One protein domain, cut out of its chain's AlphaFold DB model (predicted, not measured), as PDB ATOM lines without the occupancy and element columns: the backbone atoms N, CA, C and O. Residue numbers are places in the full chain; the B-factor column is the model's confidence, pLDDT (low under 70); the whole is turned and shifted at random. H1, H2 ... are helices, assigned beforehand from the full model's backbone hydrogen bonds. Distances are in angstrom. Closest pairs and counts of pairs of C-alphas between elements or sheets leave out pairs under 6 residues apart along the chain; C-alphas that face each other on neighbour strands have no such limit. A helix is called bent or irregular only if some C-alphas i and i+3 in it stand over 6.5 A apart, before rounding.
ATOM      1  N   THR A   5       0.287   0.827 -34.517       86.94
ATOM      2  CA  THR A   5      -0.537   0.232 -33.456       86.94
ATOM      3  C   THR A   5      -0.397   0.948 -32.111       86.94
ATOM      4  O   THR A   5      -1.389   1.190 -31.428       86.94
ATOM      5  N   THR A   6       0.815   1.361 -31.738       81.12
ATOM      6  CA  THR A   6       1.069   2.085 -30.484       81.12
ATOM      7  C   THR A   6       0.480   3.490 -30.540       81.12
ATOM      8  O   THR A   6      -0.100   3.958 -29.562       81.12
ATOM      9  N   ILE A   7       0.547   4.145 -31.703       87.50
ATOM     10  CA  ILE A   7      -0.073   5.461 -31.914       87.50
ATOM     11  C   ILE A   7      -1.603   5.356 -31.815       87.50
ATOM     12  O   ILE A   7      -2.234   6.197 -31.173       87.50
ATOM     13  N   GLN A   8      -2.206   4.313 -32.394       85.12
ATOM     14  CA  GLN A   8      -3.651   4.082 -32.311       85.12
ATOM     15  C   GLN A   8      -4.117   3.771 -30.881       85.12
ATOM     16  O   GLN A   8      -5.116   4.341 -30.441       85.12
ATOM     17  N   ASN A   9      -3.369   2.966 -30.123       81.25
ATOM     18  CA  ASN A   9      -3.705   2.638 -28.732       81.25
ATOM     19  C   ASN A   9      -3.604   3.854 -27.800       81.25
ATOM     20  O   ASN A   9      -4.489   4.073 -26.975       81.25
ATOM     21  N   VAL A  10      -2.576   4.695 -27.969       82.31
ATOM     22  CA  VAL A  10      -2.447   5.949 -27.207       82.31
ATOM     23  C   VAL A  10      -3.582   6.913 -27.553       82.31
ATOM     24  O   VAL A  10      -4.149   7.545 -26.664       82.31
ATOM     25  N   ARG A  11      -3.974   6.998 -28.830       78.44
ATOM     26  CA  ARG A  11      -5.103   7.831 -29.262       78.44
ATOM     27  C   ARG A  11      -6.435   7.339 -28.689       78.44
ATOM     28  O   ARG A  11      -7.233   8.166 -28.258       78.44
ATOM     29  N   ALA A  12      -6.661   6.026 -28.655       78.69
ATOM     30  CA  ALA A  12      -7.851   5.426 -28.057       78.69
ATOM     31  C   ALA A  12      -7.903   5.654 -26.536       78.69
ATOM     32  O   ALA A  12      -8.941   6.059 -26.021       78.69
ATOM     33  N   GLY A  13      -6.775   5.491 -25.834       76.38
ATOM     34  CA  GLY A  13      -6.673   5.775 -24.397       76.38
ATOM     35  C   GLY A  13      -6.875   7.257 -24.060       76.38
ATOM     36  O   GLY A  13      -7.574   7.583 -23.105       76.38
ATOM     37  N   LEU A  14      -6.335   8.169 -24.876       67.06
ATOM     38  CA  LEU A  14      -6.582   9.606 -24.725       67.06
ATOM     39  C   LEU A  14      -8.052   9.953 -24.970       67.06
ATOM     40  O   LEU A  14      -8.622  10.700 -24.190       67.06
ATOM     41  N   MET A  15      -8.688   9.393 -26.000       67.19
ATOM     42  CA  MET A  15     -10.115   9.623 -26.265       67.19
ATOM     43  C   MET A  15     -10.997   9.085 -25.129       67.19
ATOM     44  O   MET A  15     -11.876   9.803 -24.664       67.19
ATOM     45  N   ALA A  16     -10.714   7.887 -24.609       69.38
ATOM     46  CA  ALA A  16     -11.437   7.316 -23.471       69.38
ATOM     47  C   ALA A  16     -11.332   8.183 -22.200       69.38
ATOM     48  O   ALA A  16     -12.307   8.315 -21.468       69.38
ATOM     49  N   ASN A  17     -10.181   8.827 -21.978       60.66
ATOM     50  CA  ASN A  17      -9.946   9.698 -20.822       60.66
ATOM     51  C   ASN A  17     -10.373  11.164 -21.036       60.66
ATOM     52  O   ASN A  17     -10.555  11.895 -20.065       60.66
ATOM     53  N   LEU A  18     -10.548  11.614 -22.284       53.53
ATOM     54  CA  LEU A  18     -11.021  12.965 -22.619       53.53
ATOM     55  C   LEU A  18     -12.555  13.064 -22.683       53.53
ATOM     56  O   LEU A  18     -13.091  14.138 -22.416       53.53
ATOM     57  N   LEU A  19     -13.263  11.964 -22.964       54.38
ATOM     58  CA  LEU A  19     -14.734  11.906 -22.937       54.38
ATOM     59  C   LEU A  19     -15.345  12.352 -21.584       54.38
ATOM     60  O   LEU A  19     -16.301  13.130 -21.601       54.38
ATOM     61  N   PRO A  20     -14.782  11.986 -20.412       59.97
ATOM     62  CA  PRO A  20     -15.211  12.537 -19.126       59.97
ATOM     63  C   PRO A  20     -15.082  14.062 -19.040       59.97
ATOM     64  O   PRO A  20     -15.931  14.716 -18.445       59.97
ATOM     65  N   ILE A  21     -14.056  14.657 -19.657       61.91
ATOM     66  CA  ILE A  21     -13.843  16.112 -19.624       61.91
ATOM     67  C   ILE A  21     -14.889  16.837 -20.474       61.91
ATOM     68  O   ILE A  21     -15.347  17.911 -20.090       61.91
ATOM     69  N   GLU A  22     -15.292  16.270 -21.612       62.84
ATOM     70  CA  GLU A  22     -16.379  16.829 -22.424       62.84
ATOM     71  C   GLU A  22     -17.721  16.734 -21.701       62.84
ATOM     72  O   GLU A  22     -18.453  17.722 -21.669       62.84
ATOM     73  N   HIS A  23     -17.994  15.614 -21.026       64.75
ATOM     74  CA  HIS A  23     -19.194  15.475 -20.206       64.75
ATOM     75  C   HIS A  23     -19.209  16.467 -19.035       64.75
ATOM     76  O   HIS A  23     -20.213  17.138 -18.809       64.75
ATOM     77  N   LEU A  24     -18.075  16.648 -18.350       61.06
ATOM     78  CA  LEU A  24     -17.924  17.650 -17.293       61.06
ATOM     79  C   LEU A  24     -18.041  19.083 -17.828       61.06
ATOM     80  O   LEU A  24     -18.590  19.940 -17.141       61.06
ATOM     81  N   ARG A  25     -17.586  19.366 -19.056       65.44
ATOM     82  CA  ARG A  25     -17.788  20.668 -19.715       65.44
ATOM     83  C   ARG A  25     -19.245  20.899 -20.100       65.44
ATOM     84  O   ARG A  25     -19.743  22.000 -19.886       65.44
ATOM     85  N   GLU A  26     -19.937  19.894 -20.628       69.75
ATOM     86  CA  GLU A  26     -21.378  19.966 -20.888       69.75
ATOM     87  C   GLU A  26     -22.177  20.123 -19.593       69.75
ATOM     88  O   GLU A  26     -23.166  20.851 -19.558       69.75
ATOM     89  N   GLN A  27     -21.755  19.462 -18.518       65.50
ATOM     90  CA  GLN A  27     -22.393  19.567 -17.213       65.50
ATOM     91  C   GLN A  27     -22.123  20.935 -16.573       65.50
ATOM     92  O   GLN A  27     -23.061  21.575 -16.114       65.50
ATOM     93  N   ALA A  28     -20.902  21.462 -16.676       63.69
ATOM     94  CA  ALA A  28     -20.575  22.827 -16.266       63.69
ATOM     95  C   ALA A  28     -21.310  23.891 -17.104       63.69
ATOM     96  O   ALA A  28     -21.620  24.964 -16.598       63.69
ATOM     97  N   GLN A  29     -21.642  23.606 -18.370       67.88
ATOM     98  CA  GLN A  29     -22.519  24.465 -19.178       67.88
ATOM     99  C   GLN A  29     -23.996  24.400 -18.753       67.88
ATOM    100  O   GLN A  29     -24.758  25.313 -19.077       67.88
ATOM    101  N   LYS A  30     -24.414  23.335 -18.055       74.19
ATOM    102  CA  LYS A  30     -25.772  23.190 -17.503       74.19
ATOM    103  C   LYS A  30     -25.927  23.864 -16.142       74.19
ATOM    104  O   LYS A  30     -27.059  24.156 -15.758       74.19
ATOM    105  N   ASP A  31     -24.829  24.129 -15.445       85.31
ATOM    106  CA  ASP A  31     -24.851  24.858 -14.185       85.31
ATOM    107  C   ASP A  31     -25.180  26.336 -14.450       85.31
ATOM    108  O   ASP A  31     -24.495  27.039 -15.197       85.31
ATOM    109  N   VAL A  32     -26.276  26.812 -13.858       90.19
ATOM    110  CA  VAL A  32     -26.759  28.184 -14.049       90.19
ATOM    111  C   VAL A  32     -26.504  28.994 -12.787       90.19
ATOM    112  O   VAL A  32     -26.944  28.622 -11.701       90.19
ATOM    113  N   ASP A  33     -25.825  30.127 -12.936       92.81
ATOM    114  CA  ASP A  33     -25.588  31.066 -11.842       92.81
ATOM    115  C   ASP A  33     -26.872  31.826 -11.463       92.81
ATOM    116  O   ASP A  33     -27.585  32.345 -12.333       92.81
ATOM    117  N   ILE A  34     -27.166  31.907 -10.164       93.94
ATOM    118  CA  ILE A  34     -28.349  32.576  -9.621       93.94
ATOM    119  C   ILE A  34     -28.386  34.070  -9.964       93.94
ATOM    120  O   ILE A  34     -29.460  34.601 -10.255       93.94
ATOM    121  N   GLU A  35     -27.236  34.746 -10.007       92.75
ATOM    122  CA  GLU A  35     -27.175  36.182 -10.311       92.75
ATOM    123  C   GLU A  35     -27.646  36.472 -11.742       92.75
ATOM    124  O   GLU A  35     -28.403  37.418 -11.987       92.75
ATOM    125  N   SER A  36     -27.293  35.585 -12.679       92.69
ATOM    126  CA  SER A  36     -27.721  35.654 -14.083       92.69
ATOM    127  C   SER A  36     -29.234  35.459 -14.264       92.69
ATOM    128  O   SER A  36     -29.834  35.915 -15.245       92.69
ATOM    129  N   LEU A  37     -29.873  34.767 -13.316       93.44
ATOM    130  CA  LEU A  37     -31.317  34.556 -13.311       93.44
ATOM    131  C   LEU A  37     -32.055  35.769 -12.759       93.44
ATOM    132  O   LEU A  37     -33.132  36.087 -13.259       93.44
ATOM    133  N   LEU A  38     -31.478  36.445 -11.763       94.38
ATOM    134  CA  LEU A  38     -32.072  37.593 -11.073       94.38
ATOM    135  C   LEU A  38     -31.869  38.932 -11.796       94.38
ATOM    136  O   LEU A  38     -32.499  39.916 -11.419       94.38
ATOM    137  N   THR A  39     -31.032  38.970 -12.837       94.19
ATOM    138  CA  THR A  39     -30.677  40.193 -13.579       94.19
ATOM    139  C   THR A  39     -31.873  40.978 -14.148       94.19
ATOM    140  O   THR A  39     -31.829  42.209 -14.113       94.19
ATOM    141  N   PRO A  40     -32.937  40.349 -14.696       94.31
ATOM    142  CA  PRO A  40     -34.066  41.097 -15.250       94.31
ATOM    143  C   PRO A  40     -34.823  41.896 -14.181       94.31
ATOM    144  O   PRO A  40     -35.216  41.363 -13.142       94.31
ATOM    145  N   ALA A  41     -35.072  43.179 -14.455       90.69
ATOM    146  CA  ALA A  41     -35.767  44.066 -13.523       90.69
ATOM    147  C   ALA A  41     -37.274  43.779 -13.437       90.69
ATOM    148  O   ALA A  41     -37.837  43.861 -12.349       90.69
ATOM    149  N   ASP A  42     -37.917  43.408 -14.547       96.50
ATOM    150  CA  ASP A  42     -39.342  43.060 -14.583       96.50
ATOM    151  C   ASP A  42     -39.581  41.588 -14.210       96.50
ATOM    152  O   ASP A  42     -38.836  40.698 -14.627       96.50
ATOM    153  N   ASP A  43     -40.645  41.316 -13.453       96.62
ATOM    154  CA  ASP A  43     -40.988  39.973 -12.974       96.62
ATOM    155  C   ASP A  43     -41.387  39.028 -14.118       96.62
ATOM    156  O   ASP A  43     -41.103  37.828 -14.071       96.62
ATOM    157  N   ILE A  44     -42.027  39.546 -15.172       96.75
ATOM    158  CA  ILE A  44     -42.427  38.732 -16.329       96.75
ATOM    159  C   ILE A  44     -41.190  38.305 -17.124       96.75
ATOM    160  O   ILE A  44     -41.060  37.131 -17.493       96.75
ATOM    161  N   ASP A  45     -40.267  39.232 -17.365       96.88
ATOM    162  CA  ASP A  45     -39.018  38.940 -18.066       96.88
ATOM    163  C   ASP A  45     -38.078  38.073 -17.226       96.88
ATOM    164  O   ASP A  45     -37.460  37.149 -17.760       96.88
ATOM    165  N   PHE A  46     -38.059  38.273 -15.906       97.62
ATOM    166  CA  PHE A  46     -37.426  37.372 -14.947       97.62
ATOM    167  C   PHE A  46     -37.945  35.934 -15.101       97.62
ATOM    168  O   PHE A  46     -37.156  35.011 -15.315       97.62
ATOM    169  N   LEU A  47     -39.268  35.727 -15.084       97.44
ATOM    170  CA  LEU A  47     -39.865  34.398 -15.248       97.44
ATOM    171  C   LEU A  47     -39.515  33.782 -16.608       97.44
ATOM    172  O   LEU A  47     -39.160  32.605 -16.689       97.44
ATOM    173  N   ARG A  48     -39.579  34.560 -17.691       97.06
ATOM    174  CA  ARG A  48     -39.202  34.081 -19.030       97.06
ATOM    175  C   ARG A  48     -37.734  33.664 -19.093       97.06
ATOM    176  O   ARG A  48     -37.439  32.620 -19.678       97.06
ATOM    177  N   ASN A  49     -36.841  34.442 -18.484       96.50
ATOM    178  CA  ASN A  49     -35.419  34.125 -18.393       96.50
ATOM    179  C   ASN A  49     -35.192  32.844 -17.578       96.50
ATOM    180  O   ASN A  49     -34.513  31.934 -18.054       96.50
ATOM    181  N   ALA A  50     -35.845  32.714 -16.420       96.81
ATOM    182  CA  ALA A  50     -35.740  31.541 -15.558       96.81
ATOM    183  C   ALA A  50     -36.157  30.244 -16.272       96.81
ATOM    184  O   ALA A  50     -35.403  29.276 -16.268       96.81
ATOM    185  N   TYR A  51     -37.303  30.217 -16.963       96.56
ATOM    186  CA  TYR A  51     -37.718  29.023 -17.718       96.56
ATOM    187  C   TYR A  51     -36.792  28.710 -18.897       96.56
ATOM    188  O   TYR A  51     -36.513  27.538 -19.163       96.56
ATOM    189  N   ARG A  52     -36.290  29.738 -19.591       95.62
ATOM    190  CA  ARG A  52     -35.380  29.552 -20.726       95.62
ATOM    191  C   ARG A  52     -34.036  28.979 -20.280       95.62
ATOM    192  O   ARG A  52     -33.502  28.118 -20.971       95.62
ATOM    193  N   ARG A  53     -33.499  29.452 -19.155       94.81
ATOM    194  CA  ARG A  53     -32.194  29.029 -18.633       94.81
ATOM    195  C   ARG A  53     -32.260  27.694 -17.903       94.81
ATOM    196  O   ARG A  53     -31.417  26.850 -18.158       94.81
ATOM    197  N   LEU A  54     -33.269  27.494 -17.056       94.88
ATOM    198  CA  LEU A  54     -33.390  26.277 -16.252       94.88
ATOM    199  C   LEU A  54     -33.983  25.121 -17.063       94.88
ATOM    200  O   LEU A  54     -33.474  24.017 -17.031       94.88
ATOM    201  N   VAL A  55     -35.065  25.343 -17.811       94.56
ATOM    202  CA  VAL A  55     -35.840  24.244 -18.427       94.56
ATOM    203  C   VAL A  55     -35.709  24.222 -19.957       94.56
ATOM    204  O   VAL A  55     -36.345  23.417 -20.636       94.56
ATOM    205  N   HIS A  56     -34.873  25.096 -20.524       93.75
ATOM    206  CA  HIS A  56     -34.605  25.193 -21.964       93.75
ATOM    207  C   HIS A  56     -35.862  25.371 -22.833       93.75
ATOM    208  O   HIS A  56     -35.926  24.892 -23.965       93.75
ATOM    209  N   ARG A  57     -36.879  26.075 -22.319       94.19
ATOM    210  CA  ARG A  57     -38.107  26.383 -23.069       94.19
ATOM    211  C   ARG A  57     -38.680  27.750 -22.695       94.19
ATOM    212  O   ARG A  57     -38.452  28.222 -21.583       94.19
ATOM    213  N   PRO A  58     -39.468  28.395 -23.573       94.31
ATOM    214  CA  PRO A  58     -40.200  29.596 -23.193       94.31
ATOM    215  C   PRO A  58     -41.265  29.280 -22.129       94.31
ATOM    216  O   PRO A  58     -41.932  28.239 -22.168       94.31
ATOM    217  N   ALA A  59     -41.446  30.203 -21.183       95.12
ATOM    218  CA  ALA A  59     -42.517  30.120 -20.198       95.12
ATOM    219  C   ALA A  59     -43.883  30.249 -20.892       95.12
ATOM    220  O   ALA A  59     -44.121  31.195 -21.642       95.12
ATOM    221  N   SER A  60     -44.795  29.310 -20.627       95.56
ATOM    222  CA  SER A  60     -46.182  29.438 -21.093       95.56
ATOM    223  C   SER A  60     -46.925  30.511 -20.292       95.56
ATOM    224  O   SER A  60     -46.615  30.722 -19.116       95.56
ATOM    225  N   GLN A  61     -47.957  31.131 -20.873       95.31
ATOM    226  CA  GLN A  61     -48.749  32.147 -20.169       95.31
ATOM    227  C   GLN A  61     -49.360  31.611 -18.864       95.31
ATOM    228  O   GLN A  61     -49.352  32.295 -17.845       95.31
ATOM    229  N   ASN A  62     -49.800  30.349 -18.851       94.00
ATOM    230  CA  ASN A  62     -50.318  29.698 -17.644       94.00
ATOM    231  C   ASN A  62     -49.245  29.539 -16.557       94.00
ATOM    232  O   ASN A  62     -49.538  29.685 -15.370       94.00
ATOM    233  N   CYS A  63     -48.000  29.241 -16.939       92.38
ATOM    234  CA  CYS A  63     -46.878  29.192 -16.002       92.38
ATOM    235  C   CYS A  63     -46.603  30.577 -15.415       92.38
ATOM    236  O   CYS A  63     -46.457  30.685 -14.202       92.38
ATOM    237  N   ILE A  64     -46.587  31.620 -16.250       95.75
ATOM    238  CA  ILE A  64     -46.362  33.004 -15.814       95.75
ATOM    239  C   ILE A  64     -47.457  33.430 -14.832       95.75
ATOM    240  O   ILE A  64     -47.143  33.830 -13.716       95.75
ATOM    241  N   ASN A  65     -48.729  33.235 -15.187       93.88
ATOM    242  CA  ASN A  65     -49.870  33.614 -14.350       93.88
ATOM    243  C   ASN A  65     -49.856  32.926 -12.968       93.88
ATOM    244  O   ASN A  65     -50.280  33.517 -11.980       93.88
ATOM    245  N   ASN A  66     -49.341  31.692 -12.878       92.50
ATOM    246  CA  ASN A  66     -49.235  30.970 -11.604       92.50
ATOM    247  C   ASN A  66     -48.212  31.581 -10.633       92.50
ATOM    248  O   ASN A  66     -48.379  31.436  -9.421       92.50
ATOM    249  N   TRP A  67     -47.146  32.196 -11.151       95.69
ATOM    250  CA  TRP A  67     -46.057  32.750 -10.344       95.69
ATOM    251  C   TRP A  67     -46.191  34.256 -10.144       95.69
ATOM    252  O   TRP A  67     -45.949  34.731  -9.040       95.69
ATOM    253  N   ILE A  68     -46.629  34.992 -11.168       96.44
ATOM    254  CA  ILE A  68     -46.664  36.458 -11.157       96.44
ATOM    255  C   ILE A  68     -47.539  37.008 -10.028       96.44
ATOM    256  O   ILE A  68     -47.109  37.912  -9.324       96.44
ATOM    257  N   GLY A  69     -48.704  36.400  -9.771       92.56
ATOM    258  CA  GLY A  69     -49.571  36.827  -8.671       92.56
ATOM    259  C   GLY A  69     -48.900  36.682  -7.304       92.56
ATOM    260  O   GLY A  69     -49.099  37.530  -6.447       92.56
ATOM    261  N   ARG A  70     -48.049  35.658  -7.141       94.00
ATOM    262  CA  ARG A  70     -47.313  35.377  -5.897       94.00
ATOM    263  C   ARG A  70     -46.050  36.221  -5.713       94.00
ATOM    264  O   ARG A  70     -45.532  36.345  -4.610       94.00
ATOM    265  N   LEU A  71     -45.503  36.723  -6.817       95.75
ATOM    266  CA  LEU A  71     -44.402  37.682  -6.795       95.75
ATOM    267  C   LEU A  71     -44.942  39.075  -6.464       95.75
ATOM    268  O   LEU A  71     -44.402  39.756  -5.600       95.75
ATOM    269  N   GLN A  72     -46.060  39.457  -7.086       94.31
ATOM    270  CA  GLN A  72     -46.704  40.755  -6.882       94.31
ATOM    271  C   GLN A  72     -47.310  40.919  -5.484       94.31
ATOM    272  O   GLN A  72     -47.273  42.016  -4.934       94.31
ATOM    273  N   ASP A  73     -47.860  39.849  -4.899       93.00
ATOM    274  CA  ASP A  73     -48.377  39.868  -3.524       93.00
ATOM    275  C   ASP A  73     -47.274  39.720  -2.453       93.00
ATOM    276  O   ASP A  73     -47.560  39.815  -1.259       93.00
ATOM    277  N   GLY A  74     -46.019  39.494  -2.867       93.88
ATOM    278  CA  GLY A  74     -44.869  39.300  -1.983       93.88
ATOM    279  C   GLY A  74     -44.878  37.981  -1.201       93.88
ATOM    280  O   GLY A  74     -44.055  37.805  -0.304       93.88
ATOM    281  N   SER A  75     -45.786  37.048  -1.508       92.69
ATOM    282  CA  SER A  75     -45.864  35.745  -0.832       92.69
ATOM    283  C   SER A  75     -44.702  34.815  -1.175       92.69
ATOM    284  O   SER A  75     -44.425  33.880  -0.421       92.69
ATOM    285  N   LEU A  76     -44.033  35.051  -2.306       94.62
ATOM    286  CA  LEU A  76     -42.817  34.361  -2.718       94.62
ATOM    287  C   LEU A  76     -41.783  35.361  -3.226       94.62
ATOM    288  O   LEU A  76     -42.106  36.282  -3.972       94.62
ATOM    289  N   SER A  77     -40.522  35.127  -2.881       96.00
ATOM    290  CA  SER A  77     -39.399  35.862  -3.460       96.00
ATOM    291  C   SER A  77     -38.982  35.275  -4.817       96.00
ATOM    292  O   SER A  77     -39.299  34.131  -5.158       96.00
ATOM    293  N   ARG A  78     -38.222  36.036  -5.616       96.69
ATOM    294  CA  ARG A  78     -37.675  35.548  -6.899       96.69
ATOM    295  C   ARG A  78     -36.785  34.312  -6.722       96.69
ATOM    296  O   ARG A  78     -36.836  33.398  -7.544       96.69
ATOM    297  N   THR A  79     -36.021  34.243  -5.634       95.38
ATOM    298  CA  THR A  79     -35.196  33.074  -5.294       95.38
ATOM    299  C   THR A  79     -36.058  31.847  -4.991       95.38
ATOM    300  O   THR A  79     -35.751  30.760  -5.485       95.38
ATOM    301  N   ASP A  80     -37.193  32.009  -4.302       94.19
ATOM    302  CA  ASP A  80     -38.148  30.914  -4.065       94.19
ATOM    303  C   ASP A  80     -38.765  30.391  -5.365       94.19
ATOM    304  O   ASP A  80     -39.011  29.192  -5.520       94.19
ATOM    305  N   VAL A  81     -39.011  31.283  -6.326       95.94
ATOM    306  CA  VAL A  81     -39.515  30.900  -7.647       95.94
ATOM    307  C   VAL A  81     -38.467  30.110  -8.431       95.94
ATOM    308  O   VAL A  81     -38.809  29.064  -8.985       95.94
ATOM    309  N   ILE A  82     -37.200  30.543  -8.440       96.31
ATOM    310  CA  ILE A  82     -36.087  29.784  -9.048       96.31
ATOM    311  C   ILE A  82     -36.014  28.384  -8.432       96.31
ATOM    312  O   ILE A  82     -36.008  27.388  -9.157       96.31
ATOM    313  N   TYR A  83     -36.054  28.303  -7.101       94.31
ATOM    314  CA  TYR A  83     -36.051  27.042  -6.365       94.31
ATOM    315  C   TYR A  83     -37.240  26.148  -6.738       94.31
ATOM    316  O   TYR A  83     -37.090  24.947  -6.988       94.31
ATOM    317  N   GLY A  84     -38.434  26.734  -6.841       94.06
ATOM    318  CA  GLY A  84     -39.651  26.041  -7.252       94.06
ATOM    319  C   GLY A  84     -39.593  25.501  -8.682       94.06
ATOM    320  O   GLY A  84     -40.089  24.400  -8.935       94.06
ATOM    321  N   ILE A  85     -38.975  26.235  -9.611       95.62
ATOM    322  CA  ILE A  85     -38.783  25.799 -11.001       95.62
ATOM    323  C   ILE A  85     -37.731  24.687 -11.071       95.62
ATOM    324  O   ILE A  85     -38.010  23.644 -11.666       95.62
ATOM    325  N   ALA A  86     -36.576  24.849 -10.417       94.31
ATOM    326  CA  ALA A  86     -35.502  23.853 -10.402       94.31
ATOM    327  C   ALA A  86     -35.972  22.503  -9.826       94.31
ATOM    328  O   ALA A  86     -35.704  21.447 -10.394       94.31
ATOM    329  N   ARG A  87     -36.783  22.523  -8.756       92.25
ATOM    330  CA  ARG A  87     -37.348  21.306  -8.136       92.25
ATOM    331  C   ARG A  87     -38.664  20.824  -8.744       92.25
ATOM    332  O   ARG A  87     -39.233  19.819  -8.291       92.25
ATOM    333  N   SER A  88     -39.172  21.511  -9.765       93.88
ATOM    334  CA  SER A  88     -40.345  21.054 -10.505       93.88
ATOM    335  C   SER A  88     -40.074  19.702 -11.179       93.88
ATOM    336  O   SER A  88     -38.950  19.200 -11.211       93.88
ATOM    337  N   ARG A  89     -41.123  19.055 -11.699       91.88
ATOM    338  CA  ARG A  89     -40.944  17.818 -12.474       91.88
ATOM    339  C   ARG A  89     -40.030  18.054 -13.683       91.88
ATOM    340  O   ARG A  89     -39.118  17.272 -13.889       91.88
ATOM    341  N   GLU A  90     -40.246  19.152 -14.405       92.56
ATOM    342  CA  GLU A  90     -39.461  19.487 -15.596       92.56
ATOM    343  C   GLU A  90     -38.002  19.826 -15.247       92.56
ATOM    344  O   GLU A  90     -37.093  19.373 -15.932       92.56
ATOM    345  N   GLY A  91     -37.762  20.563 -14.156       91.94
ATOM    346  CA  GLY A  91     -36.402  20.880 -13.700       91.94
ATOM    347  C   GLY A  91     -35.609  19.635 -13.288       91.94
ATOM    348  O   GLY A  91     -34.441  19.497 -13.644       91.94
ATOM    349  N   ARG A  92     -36.269  18.670 -12.630       90.56
ATOM    350  CA  ARG A  92     -35.660  17.372 -12.291       90.56
ATOM    351  C   ARG A  92     -35.404  16.499 -13.516       90.56
ATOM    352  O   ARG A  92     -34.354  15.886 -13.591       90.56
ATOM    353  N   GLU A  93     -36.318  16.469 -14.484       91.19
ATOM    354  CA  GLU A  93     -36.111  15.748 -15.754       91.19
ATOM    355  C   GLU A  93     -34.933  16.319 -16.566       91.19
ATOM    356  O   GLU A  93     -34.338  15.607 -17.370       91.19
ATOM    357  N   LYS A  94     -34.578  17.592 -16.350       88.50
ATOM    358  CA  LYS A  94     -33.440  18.260 -16.995       88.50
ATOM    359  C   LYS A  94     -32.153  18.272 -16.158       88.50
ATOM    360  O   LYS A  94     -31.163  18.809 -16.642       88.50
ATOM    361  N   ASN A  95     -32.146  17.669 -14.962       88.75
ATOM    362  CA  ASN A  95     -30.999  17.644 -14.037       88.75
ATOM    363  C   ASN A  95     -30.363  19.029 -13.810       88.75
ATOM    364  O   ASN A  95     -29.147  19.192 -13.860       88.75
ATOM    365  N   VAL A  96     -31.198  20.043 -13.588       88.50
ATOM    366  CA  VAL A  96     -30.746  21.435 -13.470       88.50
ATOM    367  C   VAL A  96     -30.118  21.679 -12.105       88.50
ATOM    368  O   VAL A  96     -30.757  21.435 -11.079       88.50
ATOM    369  N   ARG A  97     -28.909  22.245 -12.093       89.81
ATOM    370  CA  ARG A  97     -28.236  22.711 -10.880       89.81
ATOM    371  C   ARG A  97     -28.090  24.231 -10.928       89.81
ATOM    372  O   ARG A  97     -27.662  24.792 -11.933       89.81
ATOM    373  N   VAL A  98     -28.485  24.898  -9.846       93.06
ATOM    374  CA  VAL A  98     -28.373  26.356  -9.716       93.06
ATOM    375  C   VAL A  98     -27.276  26.663  -8.710       93.06
ATOM    376  O   VAL A  98     -27.391  26.293  -7.541       93.06
ATOM    377  N   LEU A  99     -26.208  27.313  -9.161       90.06
ATOM    378  CA  LEU A  99     -25.088  27.690  -8.302       90.06
ATOM    379  C   LEU A  99     -25.519  28.823  -7.358       90.06
ATOM    380  O   LEU A  99     -26.268  29.714  -7.749       90.06
ATOM    381  N   GLY A 100     -25.088  28.765  -6.096       87.38
ATOM    382  CA  GLY A 100     -25.458  29.750  -5.067       87.38
ATOM    383  C   GLY A 100     -26.837  29.535  -4.425       87.38
ATOM    384  O   GLY A 100     -27.196  30.241  -3.483       87.38
ATOM    385  N   LEU A 101     -27.606  28.539  -4.876       87.31
ATOM    386  CA  LEU A 101     -28.844  28.122  -4.222       87.31
ATOM    387  C   LEU A 101     -28.485  27.161  -3.071       87.31
ATOM    388  O   LEU A 101     -28.219  25.984  -3.297       87.31
ATOM    389  N   ASN A 102     -28.424  27.654  -1.831       76.75
ATOM    390  CA  ASN A 102     -28.079  26.821  -0.671       76.75
ATOM    391  C   ASN A 102     -29.154  25.747  -0.415       76.75
ATOM    392  O   ASN A 102     -30.169  26.003   0.230       76.75
ATOM    393  N   ASP A 103     -28.915  24.517  -0.877       68.69
ATOM    394  CA  ASP A 103     -29.804  23.364  -0.650       68.69
ATOM    395  C   ASP A 103     -29.905  22.949   0.830       68.69
ATOM    396  O   ASP A 103     -30.840  22.240   1.214       68.69
ATOM    397  N   ASN A 104     -28.965  23.417   1.656       61.78
ATOM    398  CA  ASN A 104     -28.805  23.036   3.056       61.78
ATOM    399  C   ASN A 104     -29.604  23.888   4.041       61.78
ATOM    400  O   ASN A 104     -29.521  23.622   5.236       61.78
ATOM    401  N   ASP A 105     -30.353  24.898   3.594       66.44
ATOM    402  CA  ASP A 105     -31.122  25.732   4.516       66.44
ATOM    403  C   ASP A 105     -32.453  25.032   4.870       66.44
ATOM    404  O   ASP A 105     -33.362  24.968   4.038       66.44
ATOM    405  N   PRO A 106     -32.626  24.467   6.085       55.97
ATOM    406  CA  PRO A 106     -33.822  23.700   6.450       55.97
ATOM    407  C   PRO A 106     -35.081  24.575   6.551       55.97
ATOM    408  O   PRO A 106     -36.191  24.053   6.673       55.97
ATOM    409  N   LYS A 107     -34.920  25.905   6.495       57.72
ATOM    410  CA  LYS A 107     -36.009  26.881   6.389       57.72
ATOM    411  C   LYS A 107     -36.464  27.122   4.946       57.72
ATOM    412  O   LYS A 107     -37.475  27.802   4.766       57.72
ATOM    413  N   ALA A 108     -35.778  26.564   3.942       55.72
ATOM    414  CA  ALA A 108     -36.184  26.657   2.544       55.72
ATOM    415  C   ALA A 108     -37.612  26.112   2.385       55.72
ATOM    416  O   ALA A 108     -37.915  24.948   2.666       55.72
ATOM    417  N   LEU A 109     -38.501  27.026   2.004       54.72
ATOM    418  CA  LEU A 109     -39.949  26.925   2.095       54.72
ATOM    419  C   LEU A 109     -40.491  25.582   1.595       54.72
ATOM    420  O   LEU A 109     -40.303  25.167   0.447       54.72
ATOM    421  N   THR A 110     -41.283  24.932   2.449       54.09
ATOM    422  CA  THR A 110     -42.208  23.897   1.994       54.09
ATOM    423  C   THR A 110     -43.239  24.568   1.093       54.09
ATOM    424  O   THR A 110     -44.201  25.163   1.572       54.09
ATOM    425  N   ILE A 111     -43.036  24.497  -0.228       57.53
ATOM    426  CA  ILE A 111     -44.018  24.977  -1.209       57.53
ATOM    427  C   ILE A 111     -45.373  24.390  -0.796       57.53
ATOM    428  O   ILE A 111     -45.492  23.156  -0.748       57.53
ATOM    429  N   PRO A 112     -46.379  25.220  -0.456       51.66
ATOM    430  CA  PRO A 112     -47.627  24.726   0.096       51.66
ATOM    431  C   PRO A 112     -48.222  23.743  -0.905       51.66
ATOM    432  O   PRO A 112     -48.584  24.106  -2.031       51.66
ATOM    433  N   LYS A 113     -48.254  22.460  -0.515       54.91
ATOM    434  CA  LYS A 113     -48.791  21.387  -1.352       54.91
ATOM    435  C   LYS A 113     -50.204  21.811  -1.723       54.91
ATOM    436  O   LYS A 113     -51.032  22.001  -0.830       54.91
ATOM    437  N   ARG A 114     -50.470  21.990  -3.025       53.78
ATOM    438  CA  ARG A 114     -51.816  22.305  -3.532       53.78
ATOM    439  C   ARG A 114     -52.797  21.394  -2.801       53.78
ATOM    440  O   ARG A 114     -52.552  20.187  -2.740       53.78
TER     441      ARG A 114
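This is residues 5 to 114 of the 379 residues of the protein "DUF4214 domain-containing protein" of Blastopirellula cremea (UniProt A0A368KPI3). A long helix, H1, sticks out like a handle with its residues 5 to 26 from a compact head of five shorter helices, in which H2, H4 and H5 pack on H3 and H6 is near H5. A stretch with no named element, residues 94 to 114, follows H6, and its residues 98 to 99 pair briefly, in parallel, with residues 32 to 33 just before H2. The printed part has 110 residues with six named helices, H1 to H6 in chain order, and no named strand; the class is all helix. The whole is loose, with a radius of gyration of the C-alphas of 18.8 A, and spans 69 by 30 by 25 A, a rod whose length comes from H1.

H1, residues 5 to 30, touches no helix, and its residues 5 to 26 stand free. It has a kink of 26 degrees near residue 17; it is neither bent nor irregular, but only just: C-alphas 17 and 20 are 6.2 A apart. H2, residues 34 to 38, touches H3, residues 43 to 54, the closest C-alphas being those of Leu 37 and Ala 50 at 5.8 A. With residues 50 to 54 alone, H3 touches H5, residues 78 to 86; the closest C-alphas, of Leu 54 and Ala 86, are 6.7 A apart. H3 and H5 run the same way at a shallow tilt of 33 degrees, only just short of steep. H2 and H5 only just touch, with 3 pairs of C-alphas within 8 A, the closest being those of Leu 38 and Arg 78 at 7.3 A. With residues 43 to 48 alone, H3 touches H4, residues 61 to 72, at a steep tilt of 57 degrees, opposite ways; the closest C-alphas, of Leu 47 and Ile 64, are 6.7 A apart. H6, residues 89 to 93, is close to H5 but not clearly touching, the closest C-alphas being those of Ile 85 and Gly 91 at 6.1 A. Each O i to N i+4 pair is within hydrogen-bond range in H2, H3, H5 and H6, against 20 of 22 in H1 and 6 of 8 in H4.

H1 begins at C-alpha 5, (-0.537, 0.232, -33.456), and measures 37.7 A to C-alpha 30, (-25.772, 23.190, -17.503). H3 and H4 each measure 16.0 A, and H5 12.4 A. H4 is only just irregular: C-alphas 66 and 69 are 6.6 A apart. The short H2 and H6 have five residues each, and H6 ends at C-alpha 93, (-36.111, 15.748, -15.754).

The C-alphas farthest apart, of Thr 5 and Asp 73, are 69.0 A apart. Without residues 5 to 26 the body has 88 residues and spans 35 by 30 by 24 A. The printed part has no cut and no long link between helices. The mean pLDDT of the printed part is 84.1; residues 14 to 29 and 103 to 114 are under 70.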